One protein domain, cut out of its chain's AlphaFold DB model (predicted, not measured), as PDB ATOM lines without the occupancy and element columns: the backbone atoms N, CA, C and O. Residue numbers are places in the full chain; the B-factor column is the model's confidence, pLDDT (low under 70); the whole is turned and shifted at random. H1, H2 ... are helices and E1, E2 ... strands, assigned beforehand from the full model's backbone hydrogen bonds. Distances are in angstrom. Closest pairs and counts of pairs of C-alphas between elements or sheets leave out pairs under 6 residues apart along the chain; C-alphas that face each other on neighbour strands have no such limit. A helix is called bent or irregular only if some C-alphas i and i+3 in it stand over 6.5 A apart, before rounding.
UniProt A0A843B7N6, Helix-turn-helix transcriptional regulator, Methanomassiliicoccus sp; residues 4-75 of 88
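Overview. This is residues 4 to 75 of the 88 residues of the protein "Helix-turn-helix transcriptional regulator" of Methanomassiliicoccus sp (UniProt A0A843B7N6). Two long two-stranded hairpins, E1 with E2 and E3 with E4, follow each other end to end as one bent ribbon, and a small pair of helices lies at the first hairpin: H2 reaches the ribbon near its bend with its last residues, and H1 crosses H2 near its beginning. The second hairpin, E3 and E4, extends away from both helices. The printed part has 72 residues, with two named helices and four named strands in the order H1, H2, E1, E2, E3, E4; both sheets, E1 - E2 and E3 - E4, are antiparallel, and the class is mixed, helices and strands. The whole is loose, with a radius of gyration of the C-alphas of 15.4 A, and elongated, spanning 56 by 32 by 19 A.

Along the chain. Find C-alpha 4 at (-14.259, 37.179, 51.422); there H1 begins, residues 4 to 9, 8.6 A long. Next comes H2, residues 14 to 26, 18.3 A long, ending at C-alpha 26 at (-22.383, 22.412, 42.995). E1, residues 30 to 38, covers 22.2 A and bends by 53 degrees at residue 33. E2, residues 42 to 49, covers 23.4 A, E3, residues 51 to 59, 22.9 A, and E4, residues 62 to 69, 22.4 A, ending at C-alpha 69 at (-12.325, 13.287, 46.785).

Arrangement. Begin at H1, which touches H2 about perpendicular, at 81 degrees; H2 does so with residues 14 to 17 alone, and the closest C-alphas are those of Ser 7 and Ala 17, 5.3 A apart. In both helices every O i to N i+4 pair is within hydrogen-bond range. At the other end of H2, the closest C-alphas of H2 and E1 are those of Leu 24 and Val 30, 5.6 A apart. H1 and E2 are near each other, with 6 pairs of C-alphas within 10 A. In the hairpin E1 and E2, at 154 degrees, look at N 33 and O 46, 2.8 A apart. E2 runs on into E3 across a break of 1 residue, at 50 degrees, and the two meet only through their link. In the hairpin E3 and E4, at 167 degrees, find N 55 and O 66, 2.8 A apart. H1 and H2 are apart from E3 and E4.

Size, cuts and confidence. Look for the two C-alphas farthest apart at Arg 40 and Gly 60, 56.2 A, each in the link of a hairpin. The printed residues run from 4 to 75 without a cut, and the five links between named elements are tight. The mean pLDDT of the printed part is 95.1, and no printed residue is under 70.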
ATOM      1  N   GLN A   4     -15.010  35.929  51.315       96.69
ATOM      2  CA  GLN A   4     -14.259  37.179  51.422       96.69
ATOM      3  C   GLN A   4     -12.746  36.926  51.439       96.69
ATOM      4  O   GLN A   4     -11.991  37.676  50.818       96.69
ATOM      5  N   GLN A   5     -12.293  35.872  52.131       97.25
ATOM      6  CA  GLN A   5     -10.892  35.442  52.100       97.25
ATOM      7  C   GLN A   5     -10.499  34.952  50.702       97.25
ATOM      8  O   GLN A   5      -9.465  35.378  50.200       97.25
ATOM      9  N   ILE A   6     -11.347  34.150  50.044       97.69
ATOM     10  CA  ILE A   6     -11.136  33.673  48.664       97.69
ATOM     11  C   ILE A   6     -11.023  34.849  47.685       97.69
ATOM     12  O   ILE A   6     -10.079  34.920  46.905       97.69
ATOM     13  N   SER A   7     -11.950  35.810  47.749       98.44
ATOM     14  CA  SER A   7     -11.936  37.013  46.905       98.44
ATOM     15  C   SER A   7     -10.622  37.786  47.032       98.44
ATOM     16  O   SER A   7     -10.025  38.136  46.013       98.44
ATOM     17  N   ARG A   8     -10.142  38.002  48.266       98.25
ATOM     18  CA  ARG A   8      -8.862  38.679  48.523       98.25
ATOM     19  C   ARG A   8      -7.663  37.851  48.062       98.25
ATOM     20  O   ARG A   8      -6.803  38.389  47.378       98.25
ATOM     21  N   GLY A   9      -7.620  36.564  48.406       97.69
ATOM     22  CA  GLY A   9      -6.503  35.671  48.082       97.69
ATOM     23  C   GLY A   9      -6.324  35.442  46.582       97.69
ATOM     24  O   GLY A   9      -5.198  35.365  46.105       97.69
ATOM     25  N   CYS A  10      -7.421  35.395  45.822       96.81
ATOM     26  CA  CYS A  10      -7.387  35.226  44.367       96.81
ATOM     27  C   CYS A  10      -7.420  36.551  43.588       96.81
ATOM     28  O   CYS A  10      -7.433  36.516  42.360       96.81
ATOM     29  N   ALA A  11      -7.486  37.704  44.266       97.69
ATOM     30  CA  ALA A  11      -7.633  39.027  43.652       97.69
ATOM     31  C   ALA A  11      -8.806  39.131  42.647       97.69
ATOM     32  O   ALA A  11      -8.691  39.753  41.591       97.69
ATOM     33  N   ILE A  12      -9.958  38.536  42.982       97.94
ATOM     34  CA  ILE A  12     -11.178  38.586  42.156       97.94
ATOM     35  C   ILE A  12     -12.304  39.357  42.858       97.94
ATOM     36  O   ILE A  12     -12.419  39.280  44.085       97.94
ATOM     37  N   PRO A  13     -13.191  40.055  42.119       98.50
ATOM     38  CA  PRO A  13     -14.316  40.769  42.718       98.50
ATOM     39  C   PRO A  13     -15.205  39.854  43.562       98.50
ATOM     40  O   PRO A  13     -15.477  38.717  43.178       98.50
ATOM     41  N   ILE A  14     -15.734  40.372  44.672       97.94
ATOM     42  CA  ILE A  14     -16.498  39.573  45.642       97.94
ATOM     43  C   ILE A  14     -17.682  38.827  45.007       97.94
ATOM     44  O   ILE A  14     -17.869  37.639  45.245       97.94
ATOM     45  N   ALA A  15     -18.431  39.480  44.111       98.31
ATOM     46  CA  ALA A  15     -19.538  38.847  43.395       98.31
ATOM     47  C   ALA A  15     -19.070  37.710  42.464       98.31
ATOM     48  O   ALA A  15     -19.781  36.727  42.271       98.31
ATOM     49  N   VAL A  16     -17.864  37.821  41.894       98.56
ATOM     50  CA  VAL A  16     -17.253  36.749  41.096       98.56
ATOM     51  C   VAL A  16     -16.862  35.587  42.004       98.56
ATOM     52  O   VAL A  16     -17.157  34.448  41.652       98.56
ATOM     53  N   ALA A  17     -16.269  35.861  43.170       98.44
ATOM     54  CA  ALA A  17     -15.909  34.831  44.142       98.44
ATOM     55  C   ALA A  17     -17.134  34.022  44.590       98.44
ATOM     56  O   ALA A  17     -17.096  32.799  44.502       98.44
ATOM     57  N   TYR A  18     -18.246  34.678  44.947       98.00
ATOM     58  CA  TYR A  18     -19.499  33.985  45.285       98.00
ATOM     59  C   TYR A  18     -19.975  33.057  44.162       98.00
ATOM     60  O   TYR A  18     -20.252  31.889  44.408       98.00
ATOM     61  N   ARG A  19     -20.012  33.541  42.912       98.44
ATOM     62  CA  ARG A  19     -20.425  32.711  41.767       98.44
ATOM     63  C   ARG A  19     -19.493  31.525  41.524       98.44
ATOM     64  O   ARG A  19     -19.950  30.478  41.081       98.44
ATOM     65  N   ARG A  20     -18.188  31.697  41.749       98.25
ATOM     66  CA  ARG A  20     -17.198  30.627  41.569       98.25
ATOM     67  C   ARG A  20     -17.317  29.584  42.672       98.25
ATOM     68  O   ARG A  20     -17.387  28.413  42.339       98.25
ATOM     69  N   VAL A  21     -17.409  30.001  43.934       98.25
ATOM     70  CA  VAL A  21     -17.597  29.085  45.070       98.25
ATOM     71  C   VAL A  21     -18.890  28.294  44.920       98.25
ATOM     72  O   VAL A  21     -18.832  27.078  44.998       98.25
ATOM     73  N   ALA A  22     -20.008  28.946  44.581       97.88
ATOM     74  CA  ALA A  22     -21.281  28.258  44.365       97.88
ATOM     75  C   ALA A  22     -21.186  27.163  43.287       97.88
ATOM     76  O   ALA A  22     -21.663  26.057  43.495       97.88
ATOM     77  N   LYS A  23     -20.511  27.435  42.160       98.31
ATOM     78  CA  LYS A  23     -20.286  26.418  41.118       98.31
ATOM     79  C   LYS A  23     -19.347  25.301  41.563       98.31
ATOM     80  O   LYS A  23     -19.545  24.153  41.201       98.31
ATOM     81  N   LEU A  24     -18.284  25.634  42.293       97.12
ATOM     82  CA  LEU A  24     -17.355  24.625  42.801       97.12
ATOM     83  C   LEU A  24     -18.044  23.711  43.822       97.12
ATOM     84  O   LEU A  24     -17.770  22.518  43.829       97.12
ATOM     85  N   GLU A  25     -18.938  24.262  44.644       97.12
ATOM     86  CA  GLU A  25     -19.758  23.519  45.604       97.12
ATOM     87  C   GLU A  25     -20.801  22.647  44.898       97.12
ATOM     88  O   GLU A  25     -20.922  21.469  45.216       97.12
ATOM     89  N   GLU A  26     -21.472  23.174  43.867       97.38
ATOM     90  CA  GLU A  26     -22.383  22.412  42.995       97.38
ATOM     91  C   GLU A  26     -21.698  21.182  42.372       97.38
ATOM     92  O   GLU A  26     -22.307  20.120  42.265       97.38
ATOM     93  N   TYR A  27     -20.418  21.299  42.002       95.81
ATOM     94  CA  TYR A  27     -19.617  20.188  41.474       95.81
ATOM     95  C   TYR A  27     -18.902  19.357  42.550       95.81
ATOM     96  O   TYR A  27     -18.130  18.462  42.208       95.81
ATOM     97  N   GLY A  28     -19.106  19.651  43.835       95.06
ATOM     98  CA  GLY A  28     -18.478  18.935  44.948       95.06
ATOM     99  C   GLY A  28     -16.963  19.135  45.077       95.06
ATOM    100  O   GLY A  28     -16.319  18.403  45.818       95.06
ATOM    101  N   LEU A  29     -16.374  20.111  44.377       96.06
ATOM    102  CA  LEU A  29     -14.931  20.398  44.413       96.06
ATOM    103  C   LEU A  29     -14.519  21.166  45.676       96.06
ATOM    104  O   LEU A  29     -13.367  21.109  46.110       96.06
ATOM    105  N   VAL A  30     -15.464  21.887  46.273       96.88
ATOM    106  CA  VAL A  30     -15.349  22.475  47.610       96.88
ATOM    107  C   VAL A  30     -16.590  22.102  48.411       96.88
ATOM    108  O   VAL A  30     -17.657  21.921  47.829       96.88
ATOM    109  N   LYS A  31     -16.473  22.030  49.735       96.38
ATOM    110  CA  LYS A  31     -17.624  21.868  50.633       96.38
ATOM    111  C   LYS A  31     -17.671  22.993  51.655       96.38
ATOM    112  O   LYS A  31     -16.622  23.458  52.110       96.38
ATOM    113  N   CYS A  32     -18.879  23.433  52.002       96.12
ATOM    114  CA  CYS A  32     -19.098  24.238  53.195       96.12
ATOM    115  C   CYS A  32     -18.821  23.366  54.424       96.12
ATOM    116  O   CYS A  32     -19.489  22.359  54.637       96.12
ATOM    117  N   VAL A  33     -17.826  23.755  55.210       95.88
ATOM    118  CA  VAL A  33     -17.382  23.050  56.421       95.88
ATOM    119  C   VAL A  33     -17.940  23.675  57.699       95.88
ATOM    120  O   VAL A  33     -17.528  23.354  58.809       95.88
ATOM    121  N   GLY A  34     -18.883  24.599  57.538       94.19
ATOM    122  CA  GLY A  34     -19.603  25.241  58.623       94.19
ATOM    123  C   GLY A  34     -19.568  26.760  58.534       94.19
ATOM    124  O   GLY A  34     -19.252  27.347  57.491       94.19
ATOM    125  N   TYR A  35     -19.960  27.413  59.619       93.50
ATOM    126  CA  TYR A  35     -20.159  28.853  59.655       93.50
ATOM    127  C   TYR A  35     -19.851  29.432  61.030       93.50
ATOM    128  O   TYR A  35     -19.990  28.779  62.058       93.50
ATOM    129  N   GLU A  36     -19.509  30.713  61.043       91.81
ATOM    130  CA  GLU A  36     -19.481  31.505  62.268       91.81
ATOM    131  C   GLU A  36     -20.553  32.588  62.200       91.81
ATOM    132  O   GLU A  36     -20.766  33.223  61.159       91.81
ATOM    133  N   GLU A  37     -21.221  32.825  63.326       88.25
ATOM    134  CA  GLU A  37     -22.031  34.024  63.494       88.25
ATOM    135  C   GLU A  37     -21.120  35.212  63.798       88.25
ATOM    136  O   GLU A  37     -20.442  35.274  64.821       88.25
ATOM    137  N   VAL A  38     -21.114  36.182  62.893       82.69
ATOM    138  CA  VAL A  38     -20.499  37.485  63.126       82.69
ATOM    139  C   VAL A  38     -21.531  38.469  63.686       82.69
ATOM    140  O   VAL A  38     -22.730  38.193  63.781       82.69
ATOM    141  N   TYR A  39     -21.053  39.658  64.058       78.31
ATOM    142  CA  TYR A  39     -21.843  40.724  64.674       78.31
ATOM    143  C   TYR A  39     -23.226  40.918  64.023       78.31
ATOM    144  O   TYR A  39     -23.337  41.078  62.803       78.31
ATOM    145  N   ARG A  40     -24.269  40.965  64.868       82.00
ATOM    146  CA  ARG A  40     -25.692  41.102  64.491       82.00
ATOM    147  C   ARG A  40     -26.274  39.918  63.702       82.00
ATOM    148  O   ARG A  40     -27.104  40.132  62.821       82.00
ATOM    149  N   GLY A  41     -25.853  38.690  64.008       81.69
ATOM    150  CA  GLY A  41     -26.493  37.467  63.496       81.69
ATOM    151  C   GLY A  41     -26.257  37.203  62.008       81.69
ATOM    152  O   GLY A  41     -26.953  36.397  61.395       81.69
ATOM    153  N   LYS A  42     -25.289  37.888  61.390       85.81
ATOM    154  CA  LYS A  42     -24.859  37.535  60.035       85.81
ATOM    155  C   LYS A  42     -24.015  36.269  60.117       85.81
ATOM    156  O   LYS A  42     -23.102  36.207  60.929       85.81
ATOM    157  N   LYS A  43     -24.277  35.297  59.249       90.31
ATOM    158  CA  LYS A  43     -23.466  34.078  59.140       90.31
ATOM    159  C   LYS A  43     -22.382  34.252  58.080       90.31
ATOM    160  O   LYS A  43     -22.638  34.808  57.008       90.31
ATOM    161  N   VAL A  44     -21.172  33.797  58.382       93.25
ATOM    162  CA  VAL A  44     -20.070  33.688  57.424       93.25
ATOM    163  C   VAL A  44     -19.744  32.215  57.257       93.25
ATOM    164  O   VAL A  44     -19.258  31.583  58.188       93.25
ATOM    165  N   ASN A  45     -20.000  31.689  56.061       95.25
ATOM    166  CA  ASN A  45     -19.682  30.310  55.713       95.25
ATOM    167  C   ASN A  45     -18.191  30.156  55.410       95.25
ATOM    168  O   ASN A  45     -17.583  31.017  54.756       95.25
ATOM    169  N   TYR A  46     -17.637  29.025  55.825       96.56
ATOM    170  CA  TYR A  46     -16.277  28.613  55.532       96.56
ATOM    171  C   TYR A  46     -16.284  27.378  54.643       96.56
ATOM    172  O   TYR A  46     -17.058  26.451  54.836       96.56
ATOM    173  N   TYR A  47     -15.388  27.380  53.662       97.19
ATOM    174  CA  TYR A  47     -15.264  26.338  52.656       97.19
ATOM    175  C   TYR A  47     -13.879  25.696  52.700       97.19
ATOM    176  O   TYR A  47     -12.880  26.400  52.901       97.19
ATOM    177  N   GLN A  48     -13.827  24.389  52.460       96.69
ATOM    178  CA  GLN A  48     -12.604  23.603  52.293       96.69
ATOM    179  C   GLN A  48     -12.579  22.969  50.897       96.69
ATOM    180  O   GLN A  48     -13.628  22.670  50.321       96.69
ATOM    181  N   CYS A  49     -11.380  22.782  50.337       96.69
ATOM    182  CA  CYS A  49     -11.190  21.957  49.144       96.69
ATOM    183  C   CYS A  49     -11.604  20.516  49.455       96.69
ATOM    184  O   CYS A  49     -11.123  19.943  50.427       96.69
ATOM    185  N   ALA A  50     -12.471  19.943  48.626       97.06
ATOM    186  CA  ALA A  50     -12.937  18.569  48.774       97.06
ATOM    187  C   ALA A  50     -12.223  17.599  47.822       97.06
ATOM    188  O   ALA A  50     -12.543  16.417  47.799       97.06
ATOM    189  N   VAL A  51     -11.260  18.081  47.032       96.75
ATOM    190  CA  VAL A  51     -10.448  17.259  46.127       96.75
ATOM    191  C   VAL A  51      -9.127  16.922  46.805       96.75
ATOM    192  O   VAL A  51      -8.387  17.830  47.185       96.75
ATOM    193  N   ASN A  52      -8.833  15.630  46.912       96.12
ATOM    194  CA  ASN A  52      -7.546  15.115  47.366       96.12
ATOM    195  C   ASN A  52      -6.549  15.052  46.196       96.12
ATOM    196  O   ASN A  52      -5.440  15.578  46.270       96.12
ATOM    197  N   MET A  53      -6.979  14.479  45.068       95.62
ATOM    198  CA  MET A  53      -6.176  14.370  43.851       95.62
ATOM    199  C   MET A  53      -7.059  14.546  42.615       95.62
ATOM    200  O   MET A  53      -8.158  14.012  42.538       95.62
ATOM    201  N   ALA A  54      -6.559  15.258  41.606       95.31
ATOM    202  CA  ALA A  54      -7.158  15.276  40.275       95.31
ATOM    203  C   ALA A  54      -6.117  14.839  39.246       95.31
ATOM    204  O   ALA A  54      -5.037  15.427  39.147       95.31
ATOM    205  N   LYS A  55      -6.445  13.814  38.465       96.69
ATOM    206  CA  LYS A  55      -5.614  13.302  37.381       96.69
ATOM    207  C   LYS A  55      -6.262  13.668  36.055       96.69
ATOM    208  O   LYS A  55      -7.405  13.316  35.795       96.69
ATOM    209  N   VAL A  56      -5.509  14.376  35.219       96.50
ATOM    210  CA  VAL A  56      -5.952  14.812  33.893       96.50
ATOM    211  C   VAL A  56      -4.996  14.246  32.859       96.50
ATOM    212  O   VAL A  56      -3.808  14.571  32.859       96.50
ATOM    213  N   ILE A  57      -5.505  13.399  31.971       97.44
ATOM    214  CA  ILE A  57      -4.739  12.808  30.875       97.44
ATOM    215  C   ILE A  57      -5.319  13.320  29.565       97.44
ATOM    216  O   ILE A  57      -6.520  13.217  29.336       97.44
ATOM    217  N   PHE A  58      -4.471  13.851  28.684       97.31
ATOM    218  CA  PHE A  58      -4.867  14.191  27.321       97.31
ATOM    219  C   PHE A  58      -4.280  13.177  26.342       97.31
ATOM    220  O   PHE A  58      -3.067  13.131  26.139       97.31
ATOM    221  N   ALA A  59      -5.139  12.363  25.734       96.38
ATOM    222  CA  ALA A  59      -4.737  11.342  24.774       96.38
ATOM    223  C   ALA A  59      -5.779  11.220  23.658       96.38
ATOM    224  O   ALA A  59      -6.985  11.256  23.899       96.38
ATOM    225  N   GLY A  60      -5.320  11.108  22.407       94.06
ATOM    226  CA  GLY A  60      -6.210  10.947  21.252       94.06
ATOM    227  C   GLY A  60      -7.219  12.089  21.062       94.06
ATOM    228  O   GLY A  60      -8.327  11.851  20.590       94.06
ATOM    229  N   GLY A  61      -6.870  13.316  21.468       96.75
ATOM    230  CA  GLY A  61      -7.759  14.478  21.362       96.75
ATOM    231  C   GLY A  61      -8.843  14.561  22.443       96.75
ATOM    232  O   GLY A  61      -9.723  15.413  22.339       96.75
ATOM    233  N   LYS A  62      -8.802  13.700  23.468       96.88
ATOM    234  CA  LYS A  62      -9.768  13.676  24.572       96.88
ATOM    235  C   LYS A  62      -9.070  13.851  25.915       96.88
ATOM    236  O   LYS A  62      -7.938  13.401  26.090       96.88
ATOM    237  N   PHE A  63      -9.770  14.492  26.847       97.19
ATOM    238  CA  PHE A  63      -9.391  14.506  28.254       97.19
ATOM    239  C   PHE A  63     -10.060  13.339  28.972       97.19
ATOM    240  O   PHE A  63     -11.274  13.169  28.869       97.19
ATOM    241  N   ASP A  64      -9.260  12.580  29.703       95.62
ATOM    242  CA  ASP A  64      -9.712  11.660  30.736       95.62
ATOM    243  C   ASP A  64      -9.408  12.306  32.092       95.62
ATOM    244  O   ASP A  64      -8.273  12.733  32.337       95.62
ATOM    245  N   VAL A  65     -10.442  12.481  32.913       95.31
ATOM    246  CA  VAL A  65     -10.377  13.227  34.174       95.31
ATOM    247  C   VAL A  65     -10.889  12.340  35.292       95.31
ATOM    248  O   VAL A  65     -12.068  12.000  35.336       95.31
ATOM    249  N   GLU A  66      -9.997  12.024  36.218       95.75
ATOM    250  CA  GLU A  66     -10.294  11.274  37.430       95.75
ATOM    251  C   GLU A  66     -10.103  12.206  38.628       95.75
ATOM    252  O   GLU A  66      -9.077  12.883  38.743       95.75
ATOM    253  N   VAL A  67     -11.107  12.276  39.500       95.50
ATOM    254  CA  VAL A  67     -11.079  13.106  40.707       95.50
ATOM    255  C   VAL A  67     -11.259  12.196  41.908       95.50
ATOM    256  O   VAL A  67     -12.295  11.550  42.052       95.50
ATOM    257  N   ASP A  68     -10.240  12.162  42.755       96.62
ATOM    258  CA  ASP A  68     -10.281  11.556  44.075       96.62
ATOM    259  C   ASP A  68     -10.676  12.624  45.096       96.62
ATOM    260  O   ASP A  68     -10.044  13.686  45.201       96.62
ATOM    261  N   PHE A  69     -11.753  12.355  45.826       95.94
ATOM    262  CA  PHE A  69     -12.325  13.287  46.785       95.94
ATOM    263  C   PHE A  69     -11.831  12.981  48.193       95.94
ATOM    264  O   PHE A  69     -11.650  11.829  48.578       95.94
ATOM    265  N   LEU A  70     -11.658  14.036  48.981       95.69
ATOM    266  CA  LEU A  70     -11.301  13.928  50.385       95.69
ATOM    267  C   LEU A  70     -12.455  13.263  51.168       95.69
ATOM    268  O   LEU A  70     -13.607  13.687  51.008       95.69
ATOM    269  N   PRO A  71     -12.181  12.265  52.029       93.81
ATOM    270  CA  PRO A  71     -13.188  11.700  52.922       93.81
ATOM    271  C   PRO A  71     -13.774  12.758  53.864       93.81
ATOM    272  O   PRO A  71     -13.063  13.639  54.343       93.81
ATOM    273  N   GLU A  72     -15.061  12.649  54.204       89.06
ATOM    274  CA  GLU A  72     -15.711  13.605  55.121       89.06
ATOM    275  C   GLU A  72     -15.086  13.613  56.522       89.06
ATOM    276  O   GLU A  72     -15.027  14.659  57.161       89.06
ATOM    277  N   SER A  73     -14.550  12.478  56.978       92.25
ATOM    278  CA  SER A  73     -13.846  12.363  58.261       92.25
ATOM    279  C   SER A  73     -12.565  13.198  58.345       92.25
ATOM    280  O   SER A  73     -12.062  13.429  59.440       92.25
ATOM    281  N   GLU A  74     -12.019  13.613  57.202       92.88
ATOM    282  CA  GLU A  74     -10.808  14.435  57.108       92.88
ATOM    283  C   GLU A  74     -11.125  15.921  56.879       92.88
ATOM    284  O   GLU A  74     -10.216  16.747  56.773       92.88
ATOM    285  N   MET A  75     -12.409  16.282  56.803       92.75
ATOM    286  CA  MET A  75     -12.822  17.673  56.667       92.75
ATOM    287  C   MET A  75     -12.846  18.376  58.024       92.75
ATOM    288  O   MET A  75     -13.324  17.847  59.033       92.75
TER     289      MET A  75